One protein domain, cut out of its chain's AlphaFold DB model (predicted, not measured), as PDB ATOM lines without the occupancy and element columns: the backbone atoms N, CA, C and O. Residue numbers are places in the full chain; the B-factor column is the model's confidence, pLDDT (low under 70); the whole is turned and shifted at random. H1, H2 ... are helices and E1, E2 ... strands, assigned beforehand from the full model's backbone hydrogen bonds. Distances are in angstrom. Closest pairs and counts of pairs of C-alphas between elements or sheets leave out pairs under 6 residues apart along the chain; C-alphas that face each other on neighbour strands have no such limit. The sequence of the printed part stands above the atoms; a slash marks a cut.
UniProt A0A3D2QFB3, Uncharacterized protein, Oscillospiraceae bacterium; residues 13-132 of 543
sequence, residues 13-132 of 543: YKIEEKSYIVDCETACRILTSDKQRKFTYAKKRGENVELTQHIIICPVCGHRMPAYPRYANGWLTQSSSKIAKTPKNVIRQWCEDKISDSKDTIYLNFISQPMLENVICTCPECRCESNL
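What this domain is: This is residues 13 to 132 of the 543 residues of an uncharacterized protein of Oscillospiraceae bacterium (UniProt A0A3D2QFB3). What shape do these atoms make? Two long antiparallel strands, E1 and E3, form a strongly twisted ribbon; E2 and then E5 widen it beside one end of E3, E4 pairs beside its other end, and H1 and H3 lie side by side over one face at the E2 end. Toward the E4 end a small separate hairpin, E6 and E7, lies off the sheet, and the unnamed residues 67 to 87 run back from E4 to H3. What is it built of? The printed part has 120 residues, with three named helices and seven named strands in the order E1 H1 H2 E2 E3 E4 H3 E5 E6 E7; the class is mixed, with under half of the residues, 59, in named elements. It is compact, with a radius of gyration of the C-alphas of 15.6 A, and elongated, spanning 45 by 27 by 24 A.

How they stand to each other: How do the strands pair? E1, residues 14 to 23, is antiparallel to E3, residues 48 to 57, with N 16 and O 55 2.8 A apart. On the other side of E3 are E2, residues 41 to 45, with N 43 and O 50 at 2.8 A, and E4, residues 64 to 66, with N 56 and O 65 at 2.7 A; E2, E3 and E4 form a meander, each strand the antiparallel neighbour of the one before. E5, residues 105 to 107, is antiparallel to E2, with N 42 and O 106 at 2.9 A. Where are the helices? H1, residues 24 to 31, is on this branched sheet over E3, at a height of 9.1 A. H3, residues 88 to 96, is on the same face and touches H1 at a shallow tilt of 16 degrees, opposite ways, the closest C-alphas being those of Cys 28 and Cys 95, 6.2 A apart. H2, residues 34 to 38, only grazes the sheet with its residues 36 to 38. What of the helix backbones and the last strands? In H1 and H3 every O i to N i+4 pair is within hydrogen-bond range; in H2 0 of 1 is, beside 1 of 2 O i to N i+3 pairs. E6, residues 120 to 122, and E7, residues 129 to 131, are a hairpin with N 121 and O 130 at 2.8 A, apart from E3 and E4.

Where its parts are: Where does the first strand run? E1 spans 29.4 A from C-alpha 14 at (50.066, 57.988, 4.475) to C-alpha 23 at (37.716, 39.376, 23.603). How long are the others? E3 measures 28.4 A, E2 13.1 A, H3 12.3 A and H1 10.3 A; E7 ends with C-alpha 131 at (47.662, 60.151, -4.418).

The domain as a whole: How large is it? The two C-alphas farthest apart, those of Ile 99 and Cys 126, are 46.7 A apart, and the printed part has no cut. Which links are long, and where is confidence low? The long links are E4 to H3, 21 residues, and E5 to E6, 12 residues. The mean pLDDT of the printed part is 71.5, and 42 residues are under 70, among them 68 to 85 and 109 to 120.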
ATOM      1  N   TYR A  13      49.093  60.751   0.727       74.44
ATOM      2  CA  TYR A  13      48.391  60.342   1.936       74.44
ATOM      3  C   TYR A  13      48.959  59.064   2.550       74.44
ATOM      4  O   TYR A  13      48.861  57.993   1.958       74.44
ATOM      5  N   LYS A  14      49.516  59.153   3.763       76.19
ATOM      6  CA  LYS A  14      50.066  57.988   4.475       76.19
ATOM      7  C   LYS A  14      48.936  57.082   4.958       76.19
ATOM      8  O   LYS A  14      48.006  57.579   5.588       76.19
ATOM      9  N   ILE A  15      49.045  55.775   4.725       77.88
ATOM     10  CA  ILE A  15      48.189  54.775   5.371       77.88
ATOM     11  C   ILE A  15      48.928  54.231   6.595       77.88
ATOM     12  O   ILE A  15      50.071  53.797   6.500       77.88
ATOM     13  N   GLU A  16      48.287  54.288   7.756       81.88
ATOM     14  CA  GLU A  16      48.729  53.620   8.977       81.88
ATOM     15  C   GLU A  16      47.748  52.507   9.329       81.88
ATOM     16  O   GLU A  16      46.541  52.742   9.396       81.88
ATOM     17  N   GLU A  17      48.272  51.318   9.599       85.19
ATOM     18  CA  GLU A  17      47.510  50.210  10.163       85.19
ATOM     19  C   GLU A  17      47.581  50.258  11.695       85.19
ATOM     20  O   GLU A  17      48.633  50.519  12.283       85.19
ATOM     21  N   LYS A  18      46.444  50.038  12.356       88.25
ATOM     22  CA  LYS A  18      46.354  49.842  13.804       88.25
ATOM     23  C   LYS A  18      45.545  48.591  14.102       88.25
ATOM     24  O   LYS A  18      44.381  48.526  13.709       88.25
ATOM     25  N   SER A  19      46.131  47.671  14.857       89.50
ATOM     26  CA  SER A  19      45.447  46.484  15.368       89.50
ATOM     27  C   SER A  19      45.118  46.639  16.849       89.50
ATOM     28  O   SER A  19      45.909  47.176  17.626       89.50
ATOM     29  N   TYR A  20      43.945  46.152  17.239       90.44
ATOM     30  CA  TYR A  20      43.488  46.086  18.623       90.44
ATOM     31  C   TYR A  20      43.070  44.650  18.921       90.44
ATOM     32  O   TYR A  20      42.297  44.076  18.160       90.44
ATOM     33  N   ILE A  21      43.558  44.081  20.020       91.00
ATOM     34  CA  ILE A  21      43.170  42.739  20.467       91.00
ATOM     35  C   ILE A  21      42.131  42.901  21.570       91.00
ATOM     36  O   ILE A  21      42.361  43.626  22.537       91.00
ATOM     37  N   VAL A  22      40.982  42.260  21.399       91.12
ATOM     38  CA  VAL A  22      39.870  42.269  22.354       91.12
ATOM     39  C   VAL A  22      39.261  40.875  22.446       91.12
ATOM     40  O   VAL A  22      39.428  40.071  21.533       91.12
ATOM     41  N   ASP A  23      38.521  40.592  23.510       89.75
ATOM     42  CA  ASP A  23      37.716  39.376  23.603       89.75
ATOM     43  C   ASP A  23      36.556  39.390  22.580       89.75
ATOM     44  O   ASP A  23      36.141  40.447  22.079       89.75
ATOM     45  N   CYS A  24      36.024  38.208  22.258       85.12
ATOM     46  CA  CYS A  24      34.941  38.043  21.282       85.12
ATOM     47  C   CYS A  24      33.671  38.848  21.617       85.12
ATOM     48  O   CYS A  24      33.020  39.371  20.707       85.12
ATOM     49  N   GLU A  25      33.313  38.989  22.896       87.12
ATOM     50  CA  GLU A  25      32.111  39.720  23.313       87.12
ATOM     51  C   GLU A  25      32.281  41.226  23.068       87.12
ATOM     52  O   GLU A  25      31.442  41.885  22.437       87.12
ATOM     53  N   THR A  26      33.429  41.767  23.472       89.25
ATOM     54  CA  THR A  26      33.812  43.154  23.221       89.25
ATOM     55  C   THR A  26      33.904  43.443  21.725       89.25
ATOM     56  O   THR A  26      33.396  44.481  21.279       89.25
ATOM     57  N   ALA A  27      34.482  42.536  20.931       87.56
ATOM     58  CA  ALA A  27      34.519  42.653  19.476       87.56
ATOM     59  C   ALA A  27      33.108  42.733  18.884       87.56
ATOM     60  O   ALA A  27      32.800  43.677  18.152       87.56
ATOM     61  N   CYS A  28      32.220  41.810  19.261       87.50
ATOM     62  CA  CYS A  28      30.836  41.774  18.795       87.50
ATOM     63  C   CYS A  28      30.099  43.089  19.098       87.50
ATOM     64  O   CYS A  28      29.457  43.683  18.223       87.50
ATOM     65  N   ARG A  29      30.256  43.617  20.316       89.44
ATOM     66  CA  ARG A  29      29.663  44.897  20.729       89.44
ATOM     67  C   ARG A  29      30.198  46.081  19.918       89.44
ATOM     68  O   ARG A  29      29.430  46.954  19.511       89.44
ATOM     69  N   ILE A  30      31.507  46.132  19.662       88.25
ATOM     70  CA  ILE A  30      32.127  47.202  18.866       88.25
ATOM     71  C   ILE A  30      31.635  47.138  17.417       88.25
ATOM     72  O   ILE A  30      31.210  48.162  16.867       88.25
ATOM     73  N   LEU A  31      31.660  45.949  16.821       86.44
ATOM     74  CA  LEU A  31      31.363  45.715  15.411       86.44
ATOM     75  C   LEU A  31      29.870  45.817  15.074       86.44
ATOM     76  O   LEU A  31      29.526  46.148  13.947       86.44
ATOM     77  N   THR A  32      28.971  45.629  16.040       86.50
ATOM     78  CA  THR A  32      27.522  45.848  15.850       86.50
ATOM     79  C   THR A  32      27.071  47.294  16.113       86.50
ATOM     80  O   THR A  32      25.894  47.627  15.921       86.50
ATOM     81  N   SER A  33      27.990  48.174  16.528       85.44
ATOM     82  CA  SER A  33      27.740  49.599  16.785       85.44
ATOM     83  C   SER A  33      28.132  50.496  15.599       85.44
ATOM     84  O   SER A  33      28.671  50.047  14.589       85.44
ATOM     85  N   ASP A  34      27.944  51.813  15.724       79.50
ATOM     86  CA  ASP A  34      28.463  52.775  14.738       79.50
ATOM     87  C   ASP A  34      29.994  52.810  14.649       79.50
ATOM     88  O   ASP A  34      30.546  53.294  13.655       79.50
ATOM     89  N   LYS A  35      30.690  52.249  15.647       82.25
ATOM     90  CA  LYS A  35      32.149  52.132  15.644       82.25
ATOM     91  C   LYS A  35      32.660  51.139  14.597       82.25
ATOM     92  O   LYS A  35      33.812  51.296  14.211       82.25
ATOM     93  N   GLN A  36      31.824  50.229  14.076       82.31
ATOM     94  CA  GLN A  36      32.169  49.308  12.978       82.31
ATOM     95  C   GLN A  36      32.859  50.020  11.818       82.31
ATOM     96  O   GLN A  36      33.834  49.522  11.268       82.31
ATOM     97  N   ARG A  37      32.379  51.229  11.488       75.06
ATOM     98  CA  ARG A  37      32.907  52.032  10.385       75.06
ATOM     99  C   ARG A  37      34.417  52.209  10.516       75.06
ATOM    100  O   ARG A  37      35.114  52.089   9.526       75.06
ATOM    101  N   LYS A  38      34.939  52.408  11.731       78.06
ATOM    102  CA  LYS A  38      36.360  52.691  11.975       78.06
ATOM    103  C   LYS A  38      37.305  51.547  11.592       78.06
ATOM    104  O   LYS A  38      38.498  51.818  11.502       78.06
ATOM    105  N   PHE A  39      36.802  50.328  11.401       81.50
ATOM    106  CA  PHE A  39      37.599  49.124  11.187       81.50
ATOM    107  C   PHE A  39      37.475  48.617   9.747       81.50
ATOM    108  O   PHE A  39      36.447  48.776   9.086       81.50
ATOM    109  N   THR A  40      38.553  48.015   9.261       78.81
ATOM    110  CA  THR A  40      38.681  47.496   7.897       78.81
ATOM    111  C   THR A  40      38.319  46.015   7.854       78.81
ATOM    112  O   THR A  40      37.491  45.604   7.041       78.81
ATOM    113  N   TYR A  41      38.883  45.230   8.770       82.81
ATOM    114  CA  TYR A  41      38.549  43.823   8.963       82.81
ATOM    115  C   TYR A  41      38.712  43.428  10.433       82.81
ATOM    116  O   TYR A  41      39.320  44.155  11.222       82.81
ATOM    117  N   ALA A  42      38.145  42.282  10.786       87.00
ATOM    118  CA  ALA A  42      38.357  41.625  12.064       87.00
ATOM    119  C   ALA A  42      38.771  40.174  11.824       87.00
ATOM    120  O   ALA A  42      38.223  39.526  10.933       87.00
ATOM    121  N   LYS A  43      39.734  39.677  12.599       88.88
ATOM    122  CA  LYS A  43      40.264  38.317  12.489       88.88
ATOM    123  C   LYS A  43      40.203  37.608  13.837       88.88
ATOM    124  O   LYS A  43      40.681  38.149  14.831       88.88
ATOM    125  N   LYS A  44      39.656  36.396  13.881       85.94
ATOM    126  CA  LYS A  44      39.711  35.549  15.080       85.94
ATOM    127  C   LYS A  44      41.123  35.011  15.307       85.94
ATOM    128  O   LYS A  44      41.810  34.608  14.371       85.94
ATOM    129  N   ARG A  45      41.552  35.012  16.568       82.38
ATOM    130  CA  ARG A  45      42.795  34.412  17.069       82.38
ATOM    131  C   ARG A  45      42.489  33.681  18.379       82.38
ATOM    132  O   ARG A  45      42.717  34.214  19.465       82.38
ATOM    133  N   GLY A  46      41.948  32.468  18.271       77.88
ATOM    134  CA  GLY A  46      41.496  31.695  19.432       77.88
ATOM    135  C   GLY A  46      40.331  32.387  20.145       77.88
ATOM    136  O   GLY A  46      39.323  32.694  19.515       77.88
ATOM    137  N   GLU A  47      40.483  32.661  21.443       77.81
ATOM    138  CA  GLU A  47      39.471  33.344  22.273       77.81
ATOM    139  C   GLU A  47      39.413  34.868  22.063       77.81
ATOM    140  O   GLU A  47      38.500  35.538  22.547       77.81
ATOM    141  N   ASN A  48      40.378  35.420  21.323       85.88
ATOM    142  CA  ASN A  48      40.476  36.848  21.053       85.88
ATOM    143  C   ASN A  48      40.168  37.172  19.590       85.88
ATOM    144  O   ASN A  48      40.342  36.361  18.679       85.88
ATOM    145  N   VAL A  49      39.776  38.417  19.355       87.62
ATOM    146  CA  VAL A  49      39.574  39.005  18.037       87.62
ATOM    147  C   VAL A  49      40.556  40.154  17.847       87.62
ATOM    148  O   VAL A  49      40.630  41.085  18.650       87.62
ATOM    149  N   GLU A  50      41.288  40.105  16.742       90.88
ATOM    150  CA  GLU A  50      42.094  41.208  16.243       90.88
ATOM    151  C   GLU A  50      41.225  42.110  15.359       90.88
ATOM    152  O   GLU A  50      40.758  41.704  14.294       90.88
ATOM    153  N   LEU A  51      40.991  43.341  15.802       89.50
ATOM    154  CA  LEU A  51      40.309  44.383  15.042       89.50
ATOM    155  C   LEU A  51      41.348  45.268  14.354       89.50
ATOM    156  O   LEU A  51      42.089  45.977  15.035       89.50
ATOM    157  N   THR A  52      41.358  45.300  13.023       86.94
ATOM    158  CA  THR A  52      42.317  46.102  12.255       86.94
ATOM    159  C   THR A  52      41.656  47.340  11.659       86.94
ATOM    160  O   THR A  52      40.599  47.282  11.024       86.94
ATOM    161  N   GLN A  53      42.295  48.491  11.843       85.31
ATOM    162  CA  GLN A  53      41.890  49.794  11.330       85.31
ATOM    163  C   GLN A  53      42.977  50.365  10.411       85.31
ATOM    164  O   GLN A  53      44.107  50.566  10.847       85.31
ATOM    165  N   HIS A  54      42.600  50.746   9.189       80.12
ATOM    166  CA  HIS A  54      43.455  51.532   8.297       80.12
ATOM    167  C   HIS A  54      43.102  53.022   8.379       80.12
ATOM    168  O   HIS A  54      41.944  53.419   8.209       80.12
ATOM    169  N   ILE A  55      44.105  53.859   8.644       81.06
ATOM    170  CA  ILE A  55      43.989  55.311   8.807       81.06
ATOM    171  C   ILE A  55      44.778  55.998   7.699       81.06
ATOM    172  O   ILE A  55      45.993  55.873   7.630       81.06
ATOM    173  N   ILE A  56      44.092  56.791   6.891       79.19
ATOM    174  CA  ILE A  56      44.672  57.725   5.937       79.19
ATOM    175  C   ILE A  56      45.032  59.031   6.666       79.19
ATOM    176  O   ILE A  56      44.211  59.622   7.372       79.19
ATOM    177  N   ILE A  57      46.259  59.515   6.485       78.81
ATOM    178  CA  ILE A  57      46.768  60.753   7.080       78.81
ATOM    179  C   ILE A  57      47.057  61.753   5.975       78.81
ATOM    180  O   ILE A  57      47.836  61.487   5.061       78.81
ATOM    181  N   CYS A  58      46.443  62.930   6.080       76.12
ATOM    182  CA  CYS A  58      46.673  64.006   5.133       76.12
ATOM    183  C   CYS A  58      48.131  64.497   5.195       76.12
ATOM    184  O   CYS A  58      48.552  64.942   6.269       76.12
ATOM    185  N   PRO A  59      48.871  64.528   4.065       68.94
ATOM    186  CA  PRO A  59      50.275  64.969   4.029       68.94
ATOM    187  C   PRO A  59      50.459  66.442   4.401       68.94
ATOM    188  O   PRO A  59      51.561  66.930   4.647       68.94
ATOM    189  N   VAL A  60      49.353  67.172   4.393       68.62
ATOM    190  CA  VAL A  60      49.313  68.621   4.405       68.62
ATOM    191  C   VAL A  60      48.922  69.164   5.775       68.62
ATOM    192  O   VAL A  60      49.597  70.049   6.306       68.62
ATOM    193  N   CYS A  61      47.824  68.668   6.347       71.31
ATOM    194  CA  CYS A  61      47.313  69.137   7.634       71.31
ATOM    195  C   CYS A  61      47.468  68.104   8.754       71.31
ATOM    196  O   CYS A  61      47.177  68.430   9.901       71.31
ATOM    197  N   GLY A  62      47.904  66.879   8.439       76.31
ATOM    198  CA  GLY A  62      48.020  65.784   9.401       76.31
ATOM    199  C   GLY A  62      46.680  65.217   9.870       76.31
ATOM    200  O   GLY A  62      46.661  64.391  10.781       76.31
ATOM    201  N   HIS A  63      45.554  65.642   9.282       82.31
ATOM    202  CA  HIS A  63      44.244  65.120   9.658       82.31
ATOM    203  C   HIS A  63      44.171  63.617   9.383       82.31
ATOM    204  O   HIS A  63      44.517  63.157   8.292       82.31
ATOM    205  N   ARG A  64      43.713  62.875  10.392       83.00
ATOM    206  CA  ARG A  64      43.630  61.416  10.403       83.00
ATOM    207  C   ARG A  64      42.196  61.012  10.097       83.00
ATOM    208  O   ARG A  64      41.292  61.350  10.855       83.00
ATOM    209  N   MET A  65      41.992  60.273   9.019       76.81
ATOM    210  CA  MET A  65      40.681  59.775   8.614       76.81
ATOM    211  C   MET A  65      40.757  58.273   8.348       76.81
ATOM    212  O   MET A  65      41.807  57.786   7.949       76.81
ATOM    213  N   PRO A  66      39.688  57.500   8.565       73.88
ATOM    214  CA  PRO A  66      39.703  56.097   8.169       73.88
ATOM    215  C   PRO A  66      39.821  55.962   6.641       73.88
ATOM    216  O   PRO A  66      39.339  56.830   5.907       73.88
ATOM    217  N   ALA A  67      40.443  54.879   6.176       70.69
ATOM    218  CA  ALA A  67      40.660  54.591   4.759       70.69
ATOM    219  C   ALA A  67      39.355  54.221   4.026       70.69
ATOM    220  O   ALA A  67      39.066  53.052   3.794       70.69
ATOM    221  N   TYR A  68      38.526  55.220   3.706       67.62
ATOM    222  CA  TYR A  68      37.226  55.043   3.051       67.62
ATOM    223  C   TYR A  68      37.223  55.537   1.599       67.62
ATOM    224  O   TYR A  68      37.817  56.578   1.313       67.62
ATOM    225  N   PRO A  69      36.412  54.924   0.715       54.50
ATOM    226  CA  PRO A  69      36.265  55.365  -0.674       54.50
ATOM    227  C   PRO A  69      35.600  56.738  -0.818       54.50
ATOM    228  O   PRO A  69      35.796  57.393  -1.826       54.50
ATOM    229  N   ARG A  70      34.877  57.239   0.200       56.09
ATOM    230  CA  ARG A  70      34.329  58.616   0.185       56.09
ATOM    231  C   ARG A  70      35.407  59.695   0.029       56.09
ATOM    232  O   ARG A  70      35.080  60.853  -0.195       56.09
ATOM    233  N   TYR A  71      36.663  59.319   0.259       54.31
ATOM    234  CA  TYR A  71      37.820  60.182   0.116       54.31
ATOM    235  C   TYR A  71      38.644  59.858  -1.127       54.31
ATOM    236  O   TYR A  71      39.575  60.602  -1.367       54.31
ATOM    237  N   ALA A  72      38.321  58.805  -1.884       51.75
ATOM    238  CA  ALA A  72      39.013  58.331  -3.080       51.75
ATOM    239  C   ALA A  72      38.195  58.683  -4.340       51.75
ATOM    240  O   ALA A  72      37.092  58.176  -4.500       51.75
ATOM    241  N   ASN A  73      38.737  59.538  -5.213       50.28
ATOM    242  CA  ASN A  73      38.191  60.004  -6.500       50.28
ATOM    243  C   ASN A  73      36.719  60.475  -6.521       50.28
ATOM    244  O   ASN A  73      35.799  59.675  -6.663       50.28
ATOM    245  N   GLY A  74      36.527  61.801  -6.570       44.41
ATOM    246  CA  GLY A  74      35.679  62.505  -7.557       44.41
ATOM    247  C   GLY A  74      34.156  62.300  -7.582       44.41
ATOM    248  O   GLY A  74      33.452  63.162  -8.102       44.41
ATOM    249  N   TRP A  75      33.604  61.241  -6.991       38.94
ATOM    250  CA  TRP A  75      32.159  61.035  -6.859       38.94
ATOM    251  C   TRP A  75      31.646  61.770  -5.613       38.94
ATOM    252  O   TRP A  75      31.198  61.189  -4.629       38.94
ATOM    253  N   LEU A  76      31.657  63.104  -5.701       40.59
ATOM    254  CA  LEU A  76      30.689  63.968  -5.010       40.59
ATOM    255  C   LEU A  76      29.288  63.870  -5.654       40.59
ATOM    256  O   LEU A  76      28.416  64.701  -5.421       40.59
ATOM    257  N   THR A  77      29.027  62.845  -6.458       35.81
ATOM    258  CA  THR A  77      27.689  62.444  -6.886       35.81
ATOM    259  C   THR A  77      26.990  61.782  -5.700       35.81
ATOM    260  O   THR A  77      27.177  60.598  -5.449       35.81
ATOM    261  N   GLN A  78      26.272  62.579  -4.911       36.25
ATOM    262  CA  GLN A  78      24.897  62.360  -4.415       36.25
ATOM    263  C   GLN A  78      24.395  60.950  -3.985       36.25
ATOM    264  O   GLN A  78      23.214  60.806  -3.689       36.25
ATOM    265  N   SER A  79      25.228  59.919  -3.833       37.16
ATOM    266  CA  SER A  79      24.833  58.565  -3.416       37.16
ATOM    267  C   SER A  79      25.644  58.058  -2.221       37.16
ATOM    268  O   SER A  79      25.801  56.852  -2.019       37.16
ATOM    269  N   SER A  80      26.135  58.961  -1.370       40.84
ATOM    270  CA  SER A  80      26.833  58.638  -0.114       40.84
ATOM    271  C   SER A  80      25.933  57.997   0.963       40.84
ATOM    272  O   SER A  80      26.258  58.035   2.149       40.84
ATOM    273  N   SER A  81      24.798  57.405   0.584       39.12
ATOM    274  CA  SER A  81      23.817  56.803   1.488       39.12
ATOM    275  C   SER A  81      24.058  55.321   1.794       39.12
ATOM    276  O   SER A  81      23.415  54.796   2.701       39.12
ATOM    277  N   LYS A  82      24.993  54.623   1.130       46.62
ATOM    278  CA  LYS A  82      25.218  53.187   1.392       46.62
ATOM    279  C   LYS A  82      26.697  52.792   1.412       46.62
ATOM    280  O   LYS A  82      27.166  52.042   0.566       46.62
ATOM    281  N   ILE A  83      27.426  53.211   2.452       53.75
ATOM    282  CA  ILE A  83      28.498  52.340   2.966       53.75
ATOM    283  C   ILE A  83      27.769  51.114   3.520       53.75
ATOM    284  O   ILE A  83      27.130  51.212   4.572       53.75
ATOM    285  N   ALA A  84      27.779  50.005   2.779       56.78
ATOM    286  CA  ALA A  84      27.174  48.757   3.221       56.78
ATOM    287  C   ALA A  84      27.956  48.246   4.438       56.78
ATOM    288  O   ALA A  84      29.000  47.615   4.301       56.78
ATOM    289  N   LYS A  85      27.475  48.585   5.640       68.62
ATOM    290  CA  LYS A  85      27.928  47.956   6.881       68.62
ATOM    291  C   LYS A  85      27.681  46.457   6.750       68.62
ATOM    292  O   LYS A  85      26.588  46.067   6.335       68.62
ATOM    293  N   THR A  86      28.632  45.632   7.173       76.19
ATOM    294  CA  THR A  86      28.346  44.212   7.398       76.19
ATOM    295  C   THR A  86      27.149  44.102   8.348       76.19
ATOM    296  O   THR A  86      27.176  44.738   9.409       76.19
ATOM    297  N   PRO A  87      26.080  43.379   7.974       82.94
ATOM    298  CA  PRO A  87      24.867  43.300   8.779       82.94
ATOM    299  C   PRO A  87      25.132  42.769  10.193       82.94
ATOM    300  O   PRO A  87      25.956  41.876  10.393       82.94
ATOM    301  N   LYS A  88      24.410  43.297  11.191       84.94
ATOM    302  CA  LYS A  88      24.621  42.935  12.606       84.94
ATOM    303  C   LYS A  88      24.438  41.438  12.870       84.94
ATOM    304  O   LYS A  88      25.137  40.894  13.713       84.94
ATOM    305  N   ASN A  89      23.512  40.791  12.166       83.69
ATOM    306  CA  ASN A  89      23.275  39.350  12.259       83.69
ATOM    307  C   ASN A  89      24.479  38.539  11.761       83.69
ATOM    308  O   ASN A  89      24.873  37.602  12.437       83.69
ATOM    309  N   VAL A  90      25.113  38.954  10.658       83.38
ATOM    310  CA  VAL A  90      26.329  38.304  10.134       83.38
ATOM    311  C   VAL A  90      27.482  38.426  11.132       83.38
ATOM    312  O   VAL A  90      28.218  37.474  11.340       83.38
ATOM    313  N   ILE A  91      27.619  39.581  11.791       85.00
ATOM    314  CA  ILE A  91      28.655  39.801  12.812       85.00
ATOM    315  C   ILE A  91      28.397  38.950  14.056       85.00
ATOM    316  O   ILE A  91      29.337  38.377  14.592       85.00
ATOM    317  N   ARG A  92      27.143  38.867  14.521       83.69
ATOM    318  CA  ARG A  92      26.777  38.043  15.685       83.69
ATOM    319  C   ARG A  92      27.037  36.566  15.421       83.69
ATOM    320  O   ARG A  92      27.747  35.950  16.202       83.69
ATOM    321  N   GLN A  93      26.564  36.067  14.280       83.38
ATOM    322  CA  GLN A  93      26.819  34.699  13.841       83.38
ATOM    323  C   GLN A  93      28.323  34.432  13.743       83.38
ATOM    324  O   GLN A  93      28.826  33.498  14.354       83.38
ATOM    325  N   TRP A  94      29.067  35.329  13.089       85.81
ATOM    326  CA  TRP A  94      30.517  35.207  13.005       85.81
ATOM    327  C   TRP A  94      31.180  35.201  14.382       85.81
ATOM    328  O   TRP A  94      32.091  34.416  14.573       85.81
ATOM    329  N   CYS A  95      30.760  36.010  15.358       81.19
ATOM    330  CA  CYS A  95      31.326  35.979  16.713       81.19
ATOM    331  C   CYS A  95      31.021  34.663  17.455       81.19
ATOM    332  O   CYS A  95      31.876  34.186  18.198       81.19
ATOM    333  N   GLU A  96      29.843  34.077  17.230       79.19
ATOM    334  CA  GLU A  96      29.361  32.847  17.880       79.19
ATOM    335  C   GLU A  96      29.932  31.559  17.254       79.19
ATOM    336  O   GLU A  96      30.088  30.556  17.954       79.19
ATOM    337  N   ASP A  97      30.307  31.587  15.969       74.75
ATOM    338  CA  ASP A  97      30.834  30.428  15.240       74.75
ATOM    339  C   ASP A  97      32.155  29.917  15.853       74.75
ATOM    340  O   ASP A  97      33.201  30.561  15.756       74.75
ATOM    341  N   LYS A  98      32.138  28.731  16.473       64.44
ATOM    342  CA  LYS A  98      33.333  28.091  17.065       64.44
ATOM    343  C   LYS A  98      34.175  27.280  16.066       64.44
ATOM    344  O   LYS A  98      35.225  26.769  16.448       64.44
ATOM    345  N   ILE A  99      33.719  27.125  14.819       54.59
ATOM    346  CA  ILE A  99      34.304  26.192  13.842       54.59
ATOM    347  C   ILE A  99      35.257  26.936  12.893       54.59
ATOM    348  O   ILE A  99      34.859  27.825  12.144       54.59
ATOM    349  N   SER A 100      36.525  26.533  12.970       53.94
ATOM    350  CA  SER A 100      37.753  27.112  12.399       53.94
ATOM    351  C   SER A 100      37.965  26.853  10.897       53.94
ATOM    352  O   SER A 100      39.101  26.882  10.426       53.94
ATOM    353  N   ASP A 101      36.918  26.590  10.115       49.41
ATOM    354  CA  ASP A 101      37.102  26.190   8.718       49.41
ATOM    355  C   ASP A 101      36.775  27.335   7.750       49.41
ATOM    356  O   ASP A 101      35.648  27.551   7.304       49.41
ATOM    357  N   SER A 102      37.845  28.056   7.392       48.81
ATOM    358  CA  SER A 102      38.041  28.902   6.198       48.81
ATOM    359  C   SER A 102      37.568  30.369   6.183       48.81
ATOM    360  O   SER A 102      37.894  31.070   5.223       48.81
ATOM    361  N   LYS A 103      36.900  30.909   7.218       61.22
ATOM    362  CA  LYS A 103      36.522  32.350   7.269       61.22
ATOM    363  C   LYS A 103      36.807  33.050   8.608       61.22
ATOM    364  O   LYS A 103      35.992  33.824   9.109       61.22
ATOM    365  N   ASP A 104      38.010  32.865   9.151       75.12
ATOM    366  CA  ASP A 104      38.454  33.554  10.379       75.12
ATOM    367  C   ASP A 104      38.516  35.078  10.255       75.12
ATOM    368  O   ASP A 104      38.573  35.775  11.266       75.12
ATOM    369  N   THR A 105      38.535  35.610   9.031       80.38
ATOM    370  CA  THR A 105      38.576  37.049   8.769       80.38
ATOM    371  C   THR A 105      37.258  37.516   8.174       80.38
ATOM    372  O   THR A 105      36.835  37.034   7.124       80.38
ATOM    373  N   ILE A 106      36.634  38.500   8.817       79.00
ATOM    374  CA  ILE A 106      35.481  39.214   8.284       79.00
ATOM    375  C   ILE A 106      35.912  40.607   7.828       79.00
ATOM    376  O   ILE A 106      36.444  41.407   8.600       79.00
ATOM    377  N   TYR A 107      35.673  40.915   6.556       75.00
ATOM    378  CA  TYR A 107      35.874  42.256   6.019       75.00
ATOM    379  C   TYR A 107      34.645  43.106   6.332       75.00
ATOM    380  O   TYR A 107      33.511  42.750   6.010       75.00
ATOM    381  N   LEU A 108      34.873  44.225   7.016       70.81
ATOM    382  CA  LEU A 108      33.803  45.042   7.592       70.81
ATOM    383  C   LEU A 108      33.347  46.159   6.649       70.81
ATOM    384  O   LEU A 108      32.305  46.767   6.886       70.81
ATOM    385  N   ASN A 109      34.132  46.411   5.594       61.94
ATOM    386  CA  ASN A 109      33.873  47.360   4.516       61.94
ATOM    387  C   ASN A 109      34.536  46.864   3.208       61.94
ATOM    388  O   ASN A 109      35.672  46.386   3.224       61.94
ATOM    389  N   PHE A 110      33.853  47.038   2.069       50.31
ATOM    390  CA  PHE A 110      34.226  46.513   0.737       50.31
ATOM    391  C   PHE A 110      35.551  47.038   0.136       50.31
ATOM    392  O   PHE A 110      35.946  46.597  -0.935       50.31
ATOM    393  N   ILE A 111      36.255  47.971   0.788       47.72
ATOM    394  CA  ILE A 111      37.479  48.604   0.257       47.72
ATOM    395  C   ILE A 111      38.698  48.120   1.040       47.72
ATOM    396  O   ILE A 111      39.464  48.883   1.616       47.72
ATOM    397  N   SER A 112      38.817  46.803   1.129       38.56
ATOM    398  CA  SER A 112      39.904  46.101   1.814       38.56
ATOM    399  C   SER A 112      40.706  45.205   0.869       38.56
ATOM    400  O   SER A 112      41.522  44.408   1.318       38.56
ATOM    401  N   GLN A 113      40.533  45.386  -0.442       42.78
ATOM    402  CA  GLN A 113      41.609  45.084  -1.379       42.78
ATOM    403  C   GLN A 113      42.641  46.220  -1.296       42.78
ATOM    404  O   GLN A 113      42.231  47.377  -1.133       42.78
ATOM    405  N   PRO A 114      43.955  45.926  -1.354       40.84
ATOM    406  CA  PRO A 114      44.984  46.960  -1.387       40.84
ATOM    407  C   PRO A 114      44.610  47.955  -2.479       40.84
ATOM    408  O   PRO A 114      44.326  47.551  -3.608       40.84
ATOM    409  N   MET A 115      44.500  49.235  -2.114       47.06
ATOM    410  CA  MET A 115      44.103  50.266  -3.064       47.06
ATOM    411  C   MET A 115      45.071  50.197  -4.240       47.06
ATOM    412  O   MET A 115      46.270  50.410  -4.062       47.06
ATOM    413  N   LEU A 116      44.539  49.831  -5.408       46.22
ATOM    414  CA  LEU A 116      45.285  49.833  -6.655       46.22
ATOM    415  C   LEU A 116      45.933  51.210  -6.815       46.22
ATOM    416  O   LEU A 116      45.369  52.234  -6.416       46.22
ATOM    417  N   GLU A 117      47.139  51.217  -7.368       46.44
ATOM    418  CA  GLU A 117      47.845  52.435  -7.744       46.44
ATOM    419  C   GLU A 117      46.887  53.407  -8.472       46.44
ATOM    420  O   GLU A 117      46.034  52.977  -9.250       46.44
ATOM    421  N   ASN A 118      47.042  54.719  -8.241       54.81
ATOM    422  CA  ASN A 118      46.279  55.823  -8.870       54.81
ATOM    423  C   ASN A 118      44.944  56.250  -8.219       54.81
ATOM    424  O   ASN A 118      44.070  56.806  -8.887       54.81
ATOM    425  N   VAL A 119      44.783  56.069  -6.908       62.66
ATOM    426  CA  VAL A 119      43.661  56.667  -6.162       62.66
ATOM    427  C   VAL A 119      44.014  58.077  -5.674       62.66
ATOM    428  O   VAL A 119      44.916  58.224  -4.847       62.66
ATOM    429  N   ILE A 120      43.271  59.102  -6.118       67.12
ATOM    430  CA  ILE A 120      43.402  60.476  -5.612       67.12
ATOM    431  C   ILE A 120      42.547  60.618  -4.357       67.12
ATOM    432  O   ILE A 120      41.332  60.416  -4.378       67.12
ATOM    433  N   CYS A 121      43.192  60.980  -3.255       72.00
ATOM    434  CA  CYS A 121      42.551  61.235  -1.981       72.00
ATOM    435  C   CYS A 121      42.283  62.729  -1.756       72.00
ATOM    436  O   CYS A 121      43.205  63.533  -1.887       72.00
ATOM    437  N   THR A 122      41.074  63.094  -1.313       74.12
ATOM    438  CA  THR A 122      40.707  64.482  -0.967       74.12
ATOM    439  C   THR A 122      40.483  64.649   0.538       74.12
ATOM    440  O   THR A 122      39.650  63.974   1.147       74.12
ATOM    441  N   CYS A 123      41.203  65.581   1.172       75.44
ATOM    442  CA  CYS A 123      41.069  65.826   2.609       75.44
ATOM    443  C   CYS A 123      39.810  66.656   2.904       75.44
ATOM    444  O   CYS A 123      39.687  67.757   2.373       75.44
ATOM    445  N   PRO A 124      38.934  66.240   3.833       74.06
ATOM    446  CA  PRO A 124      37.756  67.023   4.205       74.06
ATOM    447  C   PRO A 124      38.105  68.349   4.906       74.06
ATOM    448  O   PRO A 124      37.365  69.317   4.778       74.06
ATOM    449  N   GLU A 125      39.236  68.415   5.616       75.75
ATOM    450  CA  GLU A 125      39.648  69.609   6.372       75.75
ATOM    451  C   GLU A 125      40.322  70.674   5.508       75.75
ATOM    452  O   GLU A 125      40.113  71.870   5.690       75.75
ATOM    453  N   CYS A 126      41.213  70.254   4.609       68.50
ATOM    454  CA  CYS A 126      42.050  71.182   3.844       68.50
ATOM    455  C   CYS A 126      41.833  71.111   2.337       68.50
ATOM    456  O   CYS A 126      42.466  71.878   1.619       68.50
ATOM    457  N   ARG A 127      40.970  70.201   1.867       72.94
ATOM    458  CA  ARG A 127      40.671  69.955   0.449       72.94
ATOM    459  C   ARG A 127      41.893  69.632  -0.412       72.94
ATOM    460  O   ARG A 127      41.815  69.709  -1.627       72.94
ATOM    461  N   CYS A 128      43.019  69.264   0.204       71.00
ATOM    462  CA  CYS A 128      44.190  68.799  -0.527       71.00
ATOM    463  C   CYS A 128      43.824  67.536  -1.301       71.00
ATOM    464  O   CYS A 128      43.308  66.597  -0.698       71.00
ATOM    465  N   GLU A 129      44.151  67.494  -2.584       73.44
ATOM    466  CA  GLU A 129      43.988  66.312  -3.429       73.44
ATOM    467  C   GLU A 129      45.367  65.753  -3.758       73.44
ATOM    468  O   GLU A 129      46.268  66.496  -4.145       73.44
ATOM    469  N   SER A 130      45.585  64.466  -3.499       68.56
ATOM    470  CA  SER A 130      46.865  63.811  -3.774       68.56
ATOM    471  C   SER A 130      46.698  62.304  -3.788       68.56
ATOM    472  O   SER A 130      45.825  61.775  -3.107       68.56
ATOM    473  N   ASN A 131      47.587  61.605  -4.486       69.44
ATOM    474  CA  ASN A 131      47.662  60.151  -4.418       69.44
ATOM    475  C   ASN A 131      47.987  59.655  -2.996       69.44
ATOM    476  O   ASN A 131      48.452  60.419  -2.134       69.44
ATOM    477  N   LEU A 132      47.763  58.361  -2.761       66.75
ATOM    478  CA  LEU A 132      48.315  57.660  -1.603       66.75
ATOM    479  C   LEU A 132      49.847  57.771  -1.581       66.75
ATOM    480  O   LEU A 132      50.502  57.841  -2.619       66.75
TER     481      LEU A 132